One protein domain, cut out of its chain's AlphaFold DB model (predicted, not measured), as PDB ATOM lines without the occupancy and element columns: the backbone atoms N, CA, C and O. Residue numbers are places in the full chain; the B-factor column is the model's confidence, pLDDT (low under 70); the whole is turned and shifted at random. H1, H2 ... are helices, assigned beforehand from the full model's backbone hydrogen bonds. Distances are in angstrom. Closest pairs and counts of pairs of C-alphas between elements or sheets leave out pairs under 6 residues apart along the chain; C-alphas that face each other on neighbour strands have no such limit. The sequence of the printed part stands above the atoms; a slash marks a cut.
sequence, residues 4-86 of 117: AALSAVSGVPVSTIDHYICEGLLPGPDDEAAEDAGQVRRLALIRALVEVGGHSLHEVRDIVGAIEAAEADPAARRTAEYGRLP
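This is residues 4 to 86 of the 117 residues of the protein "HTH merR-type domain-containing protein" of Streptomyces globosus (UniProt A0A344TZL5). A helical hairpin of H3 and H4, set as a V, makes the main part of this model; the short helices H1 and H2 form a corner beside H3, and the last part of H4, residues 69 to 72, runs out into an arm that holds H5 and the tail after it, residues 82 to 86. Residues 69 to 86 stick out from the body, and this arm makes much of the length. The printed part has 83 residues with five named helices, H1 to H5 in order along the chain, and no named strand; the class is all helix. It is only just compact, close to loose, with a radius of gyration of the C-alphas of 14.1 A, and it is elongated, spanning 41 by 27 by 22 A.

H1, residues 4 to 10, and H2, residues 14 to 22, only just touch, with 3 pairs of C-alphas within 8 A, and touch only at the corner by their link. Their closest C-alphas, those of Ser 7 and Val 14, are 5.7 A apart, and their lines are about perpendicular at 83 degrees. H1 touches H3, residues 36 to 52, at a steep tilt of 61 degrees, the same way; the closest C-alphas, those of Ser 10 and Val 40, are 6.4 A apart. H2 and H3 are near each other, with 5 pairs of C-alphas within 10 A. H3 and H4, residues 57 to 72, touch as a helical hairpin, opposite ways at a steep tilt of 39 degrees. H4 touches H3 with residues 57 to 64 alone; the closest C-alphas, those of Leu 49 and Val 60, are 6.6 A apart. H5, residues 74 to 81, is close to H4 but not clearly touching, with the C-alphas of Glu 71 and Arg 77 the closest at 6.7 A; their lines are only just about perpendicular, at 73 degrees. H5 is apart from H1, H2 and H3. In H1, H2, H3, H4 and H5 every O i to N i+4 pair is within hydrogen-bond range.

H1 begins at C-alpha 4 (236.618, 243.575, 222.064) and is 10.0 A from first to last C-alpha; H2 measures 12.2 A. H3, the longest helix by residues, runs 23.9 A from C-alpha 36 (247.725, 242.251, 226.914) to C-alpha 52. H4 measures 22.1 A, and H5, 10.3 A, ends at C-alpha 81 (268.859, 237.269, 231.079).

The two C-alphas farthest apart, those of Ser 15 and Tyr 82, are 41.5 A apart. Without residues 69 to 86, the body of 65 residues spans 27 by 22 by 19 A. The printed part has no cut. The link from H2 to H3, residues 23 to 35, is long; the other links are tight. Mean pLDDT of the printed part is 74.4; 27 residues are under 70, among them residues 32 to 36 and 69 to 86.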
ATOM      1  N   ALA A   4     236.846 242.496 223.027       85.94
ATOM      2  CA  ALA A   4     236.618 243.575 222.064       85.94
ATOM      3  C   ALA A   4     237.879 244.417 221.787       85.94
ATOM      4  O   ALA A   4     238.125 244.804 220.647       85.94
ATOM      5  N   ALA A   5     238.705 244.669 222.807       84.50
ATOM      6  CA  ALA A   5     239.966 245.384 222.635       84.50
ATOM      7  C   ALA A   5     241.020 244.493 221.955       84.50
ATOM      8  O   ALA A   5     241.735 244.966 221.076       84.50
ATOM      9  N   LEU A   6     241.041 243.188 222.258       82.62
ATOM     10  CA  LEU A   6     241.886 242.227 221.543       82.62
ATOM     11  C   LEU A   6     241.535 242.154 220.053       82.62
ATOM     12  O   LEU A   6     242.432 242.156 219.212       82.62
ATOM     13  N   SER A   7     240.246 242.161 219.718       83.50
ATOM     14  CA  SER A   7     239.764 242.233 218.337       83.50
ATOM     15  C   SER A   7     240.210 243.522 217.646       83.50
ATOM     16  O   SER A   7     240.762 243.467 216.550       83.50
ATOM     17  N   ALA A   8     240.058 244.673 218.307       77.94
ATOM     18  CA  ALA A   8     240.455 245.966 217.749       77.94
ATOM     19  C   ALA A   8     241.966 246.063 217.471       77.94
ATOM     20  O   ALA A   8     242.366 246.620 216.453       77.94
ATOM     21  N   VAL A   9     242.801 245.512 218.357       78.12
ATOM     22  CA  VAL A   9     244.266 245.544 218.217       78.12
ATOM     23  C   VAL A   9     244.768 244.520 217.196       78.12
ATOM     24  O   VAL A   9     245.679 244.816 216.429       78.12
ATOM     25  N   SER A  10     244.197 243.314 217.179       76.38
ATOM     26  CA  SER A  10     244.659 242.221 216.309       76.38
ATOM     27  C   SER A  10     244.022 242.213 214.918       76.38
ATOM     28  O   SER A  10     244.535 241.551 214.020       76.38
ATOM     29  N   GLY A  11     242.884 242.891 214.740       80.88
ATOM     30  CA  GLY A  11     242.063 242.806 213.531       80.88
ATOM     31  C   GLY A  11     241.306 241.481 213.380       80.88
ATOM     32  O   GLY A  11     240.619 241.282 212.378       80.88
ATOM     33  N   VAL A  12     241.404 240.568 214.352       85.56
ATOM     34  CA  VAL A  12     240.711 239.275 214.327       85.56
ATOM     35  C   VAL A  12     239.267 239.454 214.812       85.56
ATOM     36  O   VAL A  12     239.051 240.099 215.844       85.56
ATOM     37  N   PRO A  13     238.256 238.885 214.125       85.56
ATOM     38  CA  PRO A  13     236.865 238.989 214.557       85.56
ATOM     39  C   PRO A  13     236.644 238.407 215.955       85.56
ATOM     40  O   PRO A  13     237.161 237.336 216.272       85.56
ATOM     41  N   VAL A  14     235.798 239.065 216.755       92.12
ATOM     42  CA  VAL A  14     235.415 238.618 218.109       92.12
ATOM     43  C   VAL A  14     234.977 237.150 218.119       92.12
ATOM     44  O   VAL A  14     235.476 236.383 218.928       92.12
ATOM     45  N   SER A  15     234.158 236.724 217.152       94.38
ATOM     46  CA  SER A  15     233.696 235.331 217.047       94.38
ATOM     47  C   SER A  15     234.826 234.312 216.871       94.38
ATOM     48  O   SER A  15     234.721 233.179 217.331       94.38
ATOM     49  N   THR A  16     235.912 234.699 216.200       92.12
ATOM     50  CA  THR A  16     237.085 233.834 216.023       92.12
ATOM     51  C   THR A  16     237.906 233.775 217.307       92.12
ATOM     52  O   THR A  16     238.398 232.711 217.672       92.12
ATOM     53  N   ILE A  17     238.024 234.898 218.018       91.94
ATOM     54  CA  ILE A  17     238.698 234.941 219.318       91.94
ATOM     55  C   ILE A  17     237.930 234.092 220.338       91.94
ATOM     56  O   ILE A  17     238.542 233.260 221.003       91.94
ATOM     57  N   ASP A  18     236.604 234.229 220.401       92.81
ATOM     58  CA  ASP A  18     235.744 233.412 221.267       92.81
ATOM     59  C   ASP A  18     235.891 231.924 220.949       92.81
ATOM     60  O   ASP A  18     235.994 231.101 221.855       92.81
ATOM     61  N   HIS A  19     235.980 231.568 219.664       93.38
ATOM     62  CA  HIS A  19     236.240 230.191 219.268       93.38
ATOM     63  C   HIS A  19     237.580 229.680 219.819       93.38
ATOM     64  O   HIS A  19     237.614 228.608 220.411       93.38
ATOM     65  N   TYR A  20     238.669 230.446 219.711       93.00
ATOM     66  CA  TYR A  20     239.968 230.031 220.258       93.00
ATOM     67  C   TYR A  20     240.003 229.964 221.785       93.00
ATOM     68  O   TYR A  20     240.715 229.122 222.330       93.00
ATOM     69  N   ILE A  21     239.232 230.804 222.476       92.19
ATOM     70  CA  ILE A  21     239.058 230.705 223.930       92.19
ATOM     71  C   ILE A  21     238.318 229.409 224.280       92.19
ATOM     72  O   ILE A  21     238.775 228.661 225.140       92.19
ATOM     73  N   CYS A  22     237.225 229.095 223.577       91.56
ATOM     74  CA  CYS A  22     236.482 227.844 223.764       91.56
ATOM     75  C   CYS A  22     237.340 226.596 223.498       91.56
ATOM     76  O   CYS A  22     237.204 225.601 224.204       91.56
ATOM     77  N   GLU A  23     238.248 226.656 222.521       90.88
ATOM     78  CA  GLU A  23     239.194 225.574 222.205       90.88
ATOM     79  C   GLU A  23     240.405 225.517 223.163       90.88
ATOM     80  O   GLU A  23     241.249 224.622 223.060       90.88
ATOM     81  N   GLY A  24     240.504 226.459 224.111       89.62
ATOM     82  CA  GLY A  24     241.577 226.525 225.106       89.62
ATOM     83  C   GLY A  24     242.927 226.990 224.551       89.62
ATOM     84  O   GLY A  24     243.957 226.760 225.177       89.62
ATOM     85  N   LEU A  25     242.938 227.624 223.377       88.62
ATOM     86  CA  LEU A  25     244.137 228.176 222.737       88.62
ATOM     87  C   LEU A  25     244.478 229.581 223.241       88.62
ATOM     88  O   LEU A  25     245.622 230.017 223.145       88.62
ATOM     89  N   LEU A  26     243.486 230.306 223.754       88.81
ATOM     90  CA  LEU A  26     243.651 231.623 224.355       88.81
ATOM     91  C   LEU A  26     243.057 231.636 225.766       88.81
ATOM     92  O   LEU A  26     241.994 231.052 225.977       88.81
ATOM     93  N   PRO A  27     243.696 232.330 226.724       84.69
ATOM     94  CA  PRO A  27     243.097 232.570 228.025       84.69
ATOM     95  C   PRO A  27     241.822 233.389 227.875       84.69
ATOM     96  O   PRO A  27     241.718 234.232 226.978       84.69
ATOM     97  N   GLY A  28     240.876 233.161 228.782       81.94
ATOM     98  CA  GLY A  28     239.634 233.920 228.830       81.94
ATOM     99  C   GLY A  28     239.860 235.421 229.074       81.94
ATOM    100  O   GLY A  28     240.936 235.842 229.501       81.94
ATOM    101  N   PRO A  29     238.839 236.255 228.821       69.12
ATOM    102  CA  PRO A  29     238.946 237.709 228.953       69.12
ATOM    103  C   PRO A  29     239.187 238.208 230.382       69.12
ATOM    104  O   PRO A  29     239.686 239.321 230.544       69.12
ATOM    105  N   ASP A  30     238.841 237.398 231.382       68.94
ATOM    106  CA  ASP A  30     238.986 237.713 232.807       68.94
ATOM    107  C   ASP A  30     240.284 237.150 233.411       68.94
ATOM    108  O   ASP A  30     240.484 237.203 234.623       68.94
ATOM    109  N   ASP A  31     241.173 236.591 232.584       71.31
ATOM    110  CA  ASP A  31     242.470 236.118 233.054       71.31
ATOM    111  C   ASP A  31     243.412 237.311 233.290       71.31
ATOM    112  O   ASP A  31     244.081 237.799 232.376       71.31
ATOM    113  N   GLU A  32     243.438 237.803 234.532       61.31
ATOM    114  CA  GLU A  32     244.304 238.908 234.966       61.31
ATOM    115  C   GLU A  32     245.802 238.581 234.856       61.31
ATOM    116  O   GLU A  32     246.624 239.497 234.813       61.31
ATOM    117  N   ALA A  33     246.178 237.297 234.779       59.16
ATOM    118  CA  ALA A  33     247.568 236.889 234.583       59.16
ATOM    119  C   ALA A  33     248.012 237.001 233.113       59.16
ATOM    120  O   ALA A  33     249.208 236.949 232.817       59.16
ATOM    121  N   ALA A  34     247.070 237.164 232.181       63.19
ATOM    122  CA  ALA A  34     247.368 237.311 230.768       63.19
ATOM    123  C   ALA A  34     247.728 238.769 230.437       63.19
ATOM    124  O   ALA A  34     246.857 239.622 230.267       63.19
ATOM    125  N   GLU A  35     249.026 239.056 230.286       68.62
ATOM    126  CA  GLU A  35     249.476 240.350 229.763       68.62
ATOM    127  C   GLU A  35     248.883 240.618 228.370       68.62
ATOM    128  O   GLU A  35     248.953 239.776 227.468       68.62
ATOM    129  N   ASP A  36     248.381 241.836 228.160       69.44
ATOM    130  CA  ASP A  36     247.725 242.251 226.914       69.44
ATOM    131  C   ASP A  36     248.626 242.047 225.678       69.44
ATOM    132  O   ASP A  36     248.177 241.561 224.636       69.44
ATOM    133  N   ALA A  37     249.927 242.334 225.802       71.00
ATOM    134  CA  ALA A  37     250.904 242.091 224.739       71.00
ATOM    135  C   ALA A  37     251.156 240.590 224.494       71.00
ATOM    136  O   ALA A  37     251.416 240.180 223.361       71.00
ATOM    137  N   GLY A  38     251.063 239.763 225.540       78.62
ATOM    138  CA  GLY A  38     251.158 238.306 225.450       78.62
ATOM    139  C   GLY A  38     249.977 237.701 224.693       78.62
ATOM    140  O   GLY A  38     250.186 236.890 223.792       78.62
ATOM    141  N   GLN A  39     248.751 238.159 224.972       82.00
ATOM    142  CA  GLN A  39     247.547 237.699 224.268       82.00
ATOM    143  C   GLN A  39     247.585 238.024 222.772       82.00
ATOM    144  O   GLN A  39     247.266 237.163 221.953       82.00
ATOM    145  N   VAL A  40     248.016 239.233 222.395       83.25
ATOM    146  CA  VAL A  40     248.145 239.620 220.978       83.25
ATOM    147  C   VAL A  40     249.185 238.752 220.264       83.25
ATOM    148  O   VAL A  40     248.920 238.258 219.168       83.25
ATOM    149  N   ARG A  41     250.347 238.515 220.891       81.50
ATOM    150  CA  ARG A  41     251.395 237.641 220.333       81.50
ATOM    151  C   ARG A  41     250.908 236.204 220.156       81.50
ATOM    152  O   ARG A  41     251.079 235.637 219.079       81.50
ATOM    153  N   ARG A  42     250.263 235.638 221.181       87.12
ATOM    154  CA  ARG A  42     249.690 234.286 221.139       87.12
ATOM    155  C   ARG A  42     248.645 234.159 220.032       87.12
ATOM    156  O   ARG A  42     248.702 233.222 219.240       87.12
ATOM    157  N   LEU A  43     247.740 235.133 219.918       88.12
ATOM    158  CA  LEU A  43     246.719 235.161 218.869       88.12
ATOM    159  C   LEU A  43     247.334 235.210 217.462       88.12
ATOM    160  O   LEU A  43     246.903 234.462 216.585       88.12
ATOM    161  N   ALA A  44     248.366 236.029 217.243       83.81
ATOM    162  CA  ALA A  44     249.064 236.096 215.957       83.81
ATOM    163  C   ALA A  44     249.731 234.760 215.582       83.81
ATOM    164  O   ALA A  44     249.647 234.327 214.431       83.81
ATOM    165  N   LEU A  45     250.344 234.077 216.555       83.94
ATOM    166  CA  LEU A  45     250.943 232.755 216.356       83.94
ATOM    167  C   LEU A  45     249.894 231.706 215.960       83.94
ATOM    168  O   LEU A  45     250.090 230.987 214.981       83.94
ATOM    169  N   ILE A  46     248.766 231.653 216.675       88.75
ATOM    170  CA  ILE A  46     247.655 230.743 216.364       88.75
ATOM    171  C   ILE A  46     247.184 230.955 214.919       88.75
ATOM    172  O   ILE A  46     247.078 229.996 214.156       88.75
ATOM    173  N   ARG A  47     246.960 232.211 214.513       86.50
ATOM    174  CA  ARG A  47     246.523 232.547 213.149       86.50
ATOM    175  C   ARG A  47     247.544 232.125 212.094       86.50
ATOM    176  O   ARG A  47     247.157 231.531 211.093       86.50
ATOM    177  N   ALA A  48     248.837 232.341 212.331       81.25
ATOM    178  CA  ALA A  48     249.883 231.908 211.405       81.25
ATOM    179  C   ALA A  48     249.897 230.380 211.214       81.25
ATOM    180  O   ALA A  48     249.987 229.897 210.084       81.25
ATOM    181  N   LEU A  49     249.760 229.607 212.294       79.25
ATOM    182  CA  LEU A  49     249.764 228.145 212.218       79.25
ATOM    183  C   LEU A  49     248.517 227.590 211.514       79.25
ATOM    184  O   LEU A  49     248.635 226.651 210.726       79.25
ATOM    185  N   VAL A  50     247.348 228.187 211.750       85.00
ATOM    186  CA  VAL A  50     246.087 227.757 211.128       85.00
ATOM    187  C   VAL A  50     246.007 228.190 209.663       85.00
ATOM    188  O   VAL A  50     245.758 227.365 208.791       85.00
ATOM    189  N   GLU A  51     246.222 229.472 209.368       78.25
ATOM    190  CA  GLU A  51     245.965 230.030 208.033       78.25
ATOM    191  C   GLU A  51     247.106 229.799 207.046       78.25
ATOM    192  O   GLU A  51     246.858 229.588 205.861       78.25
ATOM    193  N   VAL A  52     248.355 229.857 207.516       78.31
ATOM    194  CA  VAL A  52     249.540 229.695 206.659       78.31
ATOM    195  C   VAL A  52     250.079 228.273 206.747       78.31
ATOM    196  O   VAL A  52     250.460 227.690 205.733       78.31
ATOM    197  N   GLY A  53     250.114 227.709 207.957       67.00
ATOM    198  CA  GLY A  53     250.592 226.347 208.201       67.00
ATOM    199  C   GLY A  53     249.579 225.255 207.849       67.00
ATOM    200  O   GLY A  53     249.987 224.127 207.582       67.00
ATOM    201  N   GLY A  54     248.281 225.576 207.818       79.44
ATOM    202  CA  GLY A  54     247.216 224.597 207.590       79.44
ATOM    203  C   GLY A  54     247.076 223.573 208.720       79.44
ATOM    204  O   GLY A  54     246.550 222.485 208.487       79.44
ATOM    205  N   HIS A  55     247.572 223.888 209.920       78.62
ATOM    206  CA  HIS A  55     247.503 222.991 211.070       78.62
ATOM    207  C   HIS A  55     246.089 222.921 211.645       78.62
ATOM    208  O   HIS A  55     245.359 223.916 211.693       78.62
ATOM    209  N   SER A  56     245.719 221.740 212.136       83.12
ATOM    210  CA  SER A  56     244.504 221.572 212.926       83.12
ATOM    211  C   SER A  56     244.628 222.285 214.275       83.12
ATOM    212  O   SER A  56     245.719 222.423 214.826       83.12
ATOM    213  N   LEU A  57     243.502 222.700 214.861       87.19
ATOM    214  CA  LEU A  57     243.506 223.380 216.165       87.19
ATOM    215  C   LEU A  57     244.106 222.517 217.286       87.19
ATOM    216  O   LEU A  57     244.706 223.051 218.214       87.19
ATOM    217  N   HIS A  58     244.001 221.191 217.168       82.88
ATOM    218  CA  HIS A  58     244.633 220.256 218.094       82.88
ATOM    219  C   HIS A  58     246.162 220.361 218.049       82.88
ATOM    220  O   HIS A  58     246.788 220.575 219.080       82.88
ATOM    221  N   GLU A  59     246.752 220.287 216.853       72.19
ATOM    222  CA  GLU A  59     248.202 220.429 216.674       72.19
ATOM    223  C   GLU A  59     248.686 221.810 217.125       72.19
ATOM    224  O   GLU A  59     249.734 221.934 217.754       72.19
ATOM    225  N   VAL A  60     247.905 222.858 216.842       82.25
ATOM    226  CA  VAL A  60     248.216 224.220 217.290       82.25
ATOM    227  C   VAL A  60     248.255 224.303 218.813       82.25
ATOM    228  O   VAL A  60     249.163 224.931 219.352       82.25
ATOM    229  N   ARG A  61     247.326 223.648 219.515       81.88
ATOM    230  CA  ARG A  61     247.313 223.610 220.982       81.88
ATOM    231  C   ARG A  61     248.566 222.951 221.543       81.88
ATOM    232  O   ARG A  61     249.163 223.494 222.469       81.88
ATOM    233  N   ASP A  62     248.980 221.832 220.958       73.38
ATOM    234  CA  ASP A  62     250.183 221.118 221.389       73.38
ATOM    235  C   ASP A  62     251.442 221.967 221.163       73.38
ATOM    236  O   ASP A  62     252.294 222.070 222.045       73.38
ATOM    237  N   ILE A  63     251.538 222.633 220.006       73.25
ATOM    238  CA  ILE A  63     252.660 223.520 219.672       73.25
ATOM    239  C   ILE A  63     252.718 224.719 220.624       73.25
ATOM    240  O   ILE A  63     253.774 225.009 221.186       73.25
ATOM    241  N   VAL A  64     251.597 225.418 220.808       80.94
ATOM    242  CA  VAL A  64     251.516 226.603 221.675       80.94
ATOM    243  C   VAL A  64     251.825 226.224 223.126       80.94
ATOM    244  O   VAL A  64     252.646 226.882 223.762       80.94
ATOM    245  N   GLY A  65     251.273 225.114 223.623       72.94
ATOM    246  CA  GLY A  65     251.565 224.612 224.967       72.94
ATOM    247  C   GLY A  65     253.033 224.223 225.165       72.94
ATOM    248  O   GLY A  65     253.612 224.515 226.210       72.94
ATOM    249  N   ALA A  66     253.671 223.620 224.158       68.69
ATOM    250  CA  ALA A  66     255.095 223.288 224.215       68.69
ATOM    251  C   ALA A  66     255.990 224.539 224.278       68.69
ATOM    252  O   ALA A  66     256.977 224.549 225.016       68.69
ATOM    253  N   ILE A  67     255.640 225.599 223.539       72.44
ATOM    254  CA  ILE A  67     256.352 226.887 223.583       72.44
ATOM    255  C   ILE A  67     256.217 227.520 224.971       72.44
ATOM    256  O   ILE A  67     257.214 227.918 225.568       72.44
ATOM    257  N   GLU A  68     255.006 227.553 225.524       73.69
ATOM    258  CA  GLU A  68     254.749 228.133 226.847       73.69
ATOM    259  C   GLU A  68     255.460 227.384 227.970       73.69
ATOM    260  O   GLU A  68     256.013 228.007 228.876       73.69
ATOM    261  N   ALA A  69     255.493 226.052 227.897       65.19
ATOM    262  CA  ALA A  69     256.236 225.230 228.843       65.19
ATOM    263  C   ALA A  69     257.745 225.521 228.791       65.19
ATOM    264  O   ALA A  69     258.398 225.559 229.834       65.19
ATOM    265  N   ALA A  70     258.293 225.770 227.597       61.00
ATOM    266  CA  ALA A  70     259.694 226.148 227.428       61.00
ATOM    267  C   ALA A  70     259.987 227.559 227.968       61.00
ATOM    268  O   ALA A  70     261.022 227.775 228.593       61.00
ATOM    269  N   GLU A  71     259.074 228.516 227.785       64.38
ATOM    270  CA  GLU A  71     259.212 229.865 228.346       64.38
ATOM    271  C   GLU A  71     259.070 229.873 229.875       64.38
ATOM    272  O   GLU A  71     259.737 230.650 230.564       64.38
ATOM    273  N   ALA A  72     258.219 229.010 230.433       65.88
ATOM    274  CA  ALA A  72     258.018 228.847 231.870       65.88
ATOM    275  C   ALA A  72     259.243 228.277 232.611       65.88
ATOM    276  O   ALA A  72     259.320 228.440 233.829       65.88
ATOM    277  N   ASP A  73     260.211 227.675 231.911       59.34
ATOM    278  CA  ASP A  73     261.435 227.153 232.524       59.34
ATOM    279  C   ASP A  73     262.341 228.298 233.047       59.34
ATOM    280  O   ASP A  73     262.884 229.095 232.267       59.34
ATOM    281  N   PRO A  74     262.584 228.384 234.372       57.72
ATOM    282  CA  PRO A  74     263.467 229.389 234.967       57.72
ATOM    283  C   PRO A  74     264.926 229.302 234.493       57.72
ATOM    284  O   PRO A  74     265.688 230.260 234.664       57.72
ATOM    285  N   ALA A  75     265.365 228.155 233.965       53.44
ATOM    286  CA  ALA A  75     266.688 228.001 233.365       53.44
ATOM    287  C   ALA A  75     266.745 228.637 231.967       53.44
ATOM    288  O   ALA A  75     267.679 229.393 231.696       53.44
ATOM    289  N   ALA A  76     265.714 228.426 231.139       50.84
ATOM    290  CA  ALA A  76     265.570 229.055 229.825       50.84
ATOM    291  C   ALA A  76     265.449 230.590 229.925       50.84
ATOM    292  O   ALA A  76     266.101 231.323 229.173       50.84
ATOM    293  N   ARG A  77     264.702 231.090 230.923       51.00
ATOM    294  CA  ARG A  77     264.604 232.530 231.230       51.00
ATOM    295  C   ARG A  77     265.945 233.145 231.639       51.00
ATOM    296  O   ARG A  77     266.297 234.210 231.144       51.00
ATOM    297  N   ARG A  78     266.739 232.464 232.475       43.25
ATOM    298  CA  ARG A  78     268.072 232.954 232.884       43.25
ATOM    299  C   ARG A  78     269.084 232.981 231.743       43.25
ATOM    300  O   ARG A  78     269.932 233.869 231.724       43.25
ATOM    301  N   THR A  79     269.004 232.060 230.782       45.72
ATOM    302  CA  THR A  79     269.827 232.136 229.563       45.72
ATOM    303  C   THR A  79     269.467 233.328 228.678       45.72
ATOM    304  O   THR A  79     270.361 233.869 228.031       45.72
ATOM    305  N   ALA A  80     268.213 233.791 228.699       50.50
ATOM    306  CA  ALA A  80     267.821 235.050 228.064       50.50
ATOM    307  C   ALA A  80     268.282 236.290 228.866       50.50
ATOM    308  O   ALA A  80     268.498 237.347 228.282       50.50
ATOM    309  N   GLU A  81     268.478 236.164 230.183       45.06
ATOM    310  CA  GLU A  81     268.859 237.269 231.079       45.06
ATOM    311  C   GLU A  81     270.387 237.486 231.199       45.06
ATOM    312  O   GLU A  81     270.833 238.620 231.353       45.06
ATOM    313  N   TYR A  82     271.217 236.438 231.077       38.69
ATOM    314  CA  TYR A  82     272.686 236.533 231.235       38.69
ATOM    315  C   TYR A  82     273.504 236.608 229.939       38.69
ATOM    316  O   TYR A  82     274.732 236.704 229.980       38.69
ATOM    317  N   GLY A  83     272.857 236.611 228.779       36.97
ATOM    318  CA  GLY A  83     273.520 236.789 227.496       36.97
ATOM    319  C   GLY A  83     272.937 237.992 226.791       36.97
ATOM    320  O   GLY A  83     271.852 237.902 226.234       36.97
ATOM    321  N   ARG A  84     273.675 239.104 226.756       49.41
ATOM    322  CA  ARG A  84     273.435 240.182 225.791       49.41
ATOM    323  C   ARG A  84     273.721 239.656 224.378       49.41
ATOM    324  O   ARG A  84     274.780 239.896 223.810       49.41
ATOM    325  N   LEU A  85     272.776 238.884 223.864       40.12
ATOM    326  CA  LEU A  85     272.462 238.664 222.460       40.12
ATOM    327  C   LEU A  85     271.341 239.665 222.116       40.12
ATOM    328  O   LEU A  85     270.637 240.094 223.032       40.12
ATOM    329  N   PRO A  86     271.232 240.129 220.862       37.56
ATOM    330  CA  PRO A  86     270.519 241.358 220.521       37.56
ATOM    331  C   PRO A  86     269.066 241.305 221.001       37.56
ATOM    332  O   PRO A  86     268.250 240.543 220.489       37.56
TER     333      PRO A  86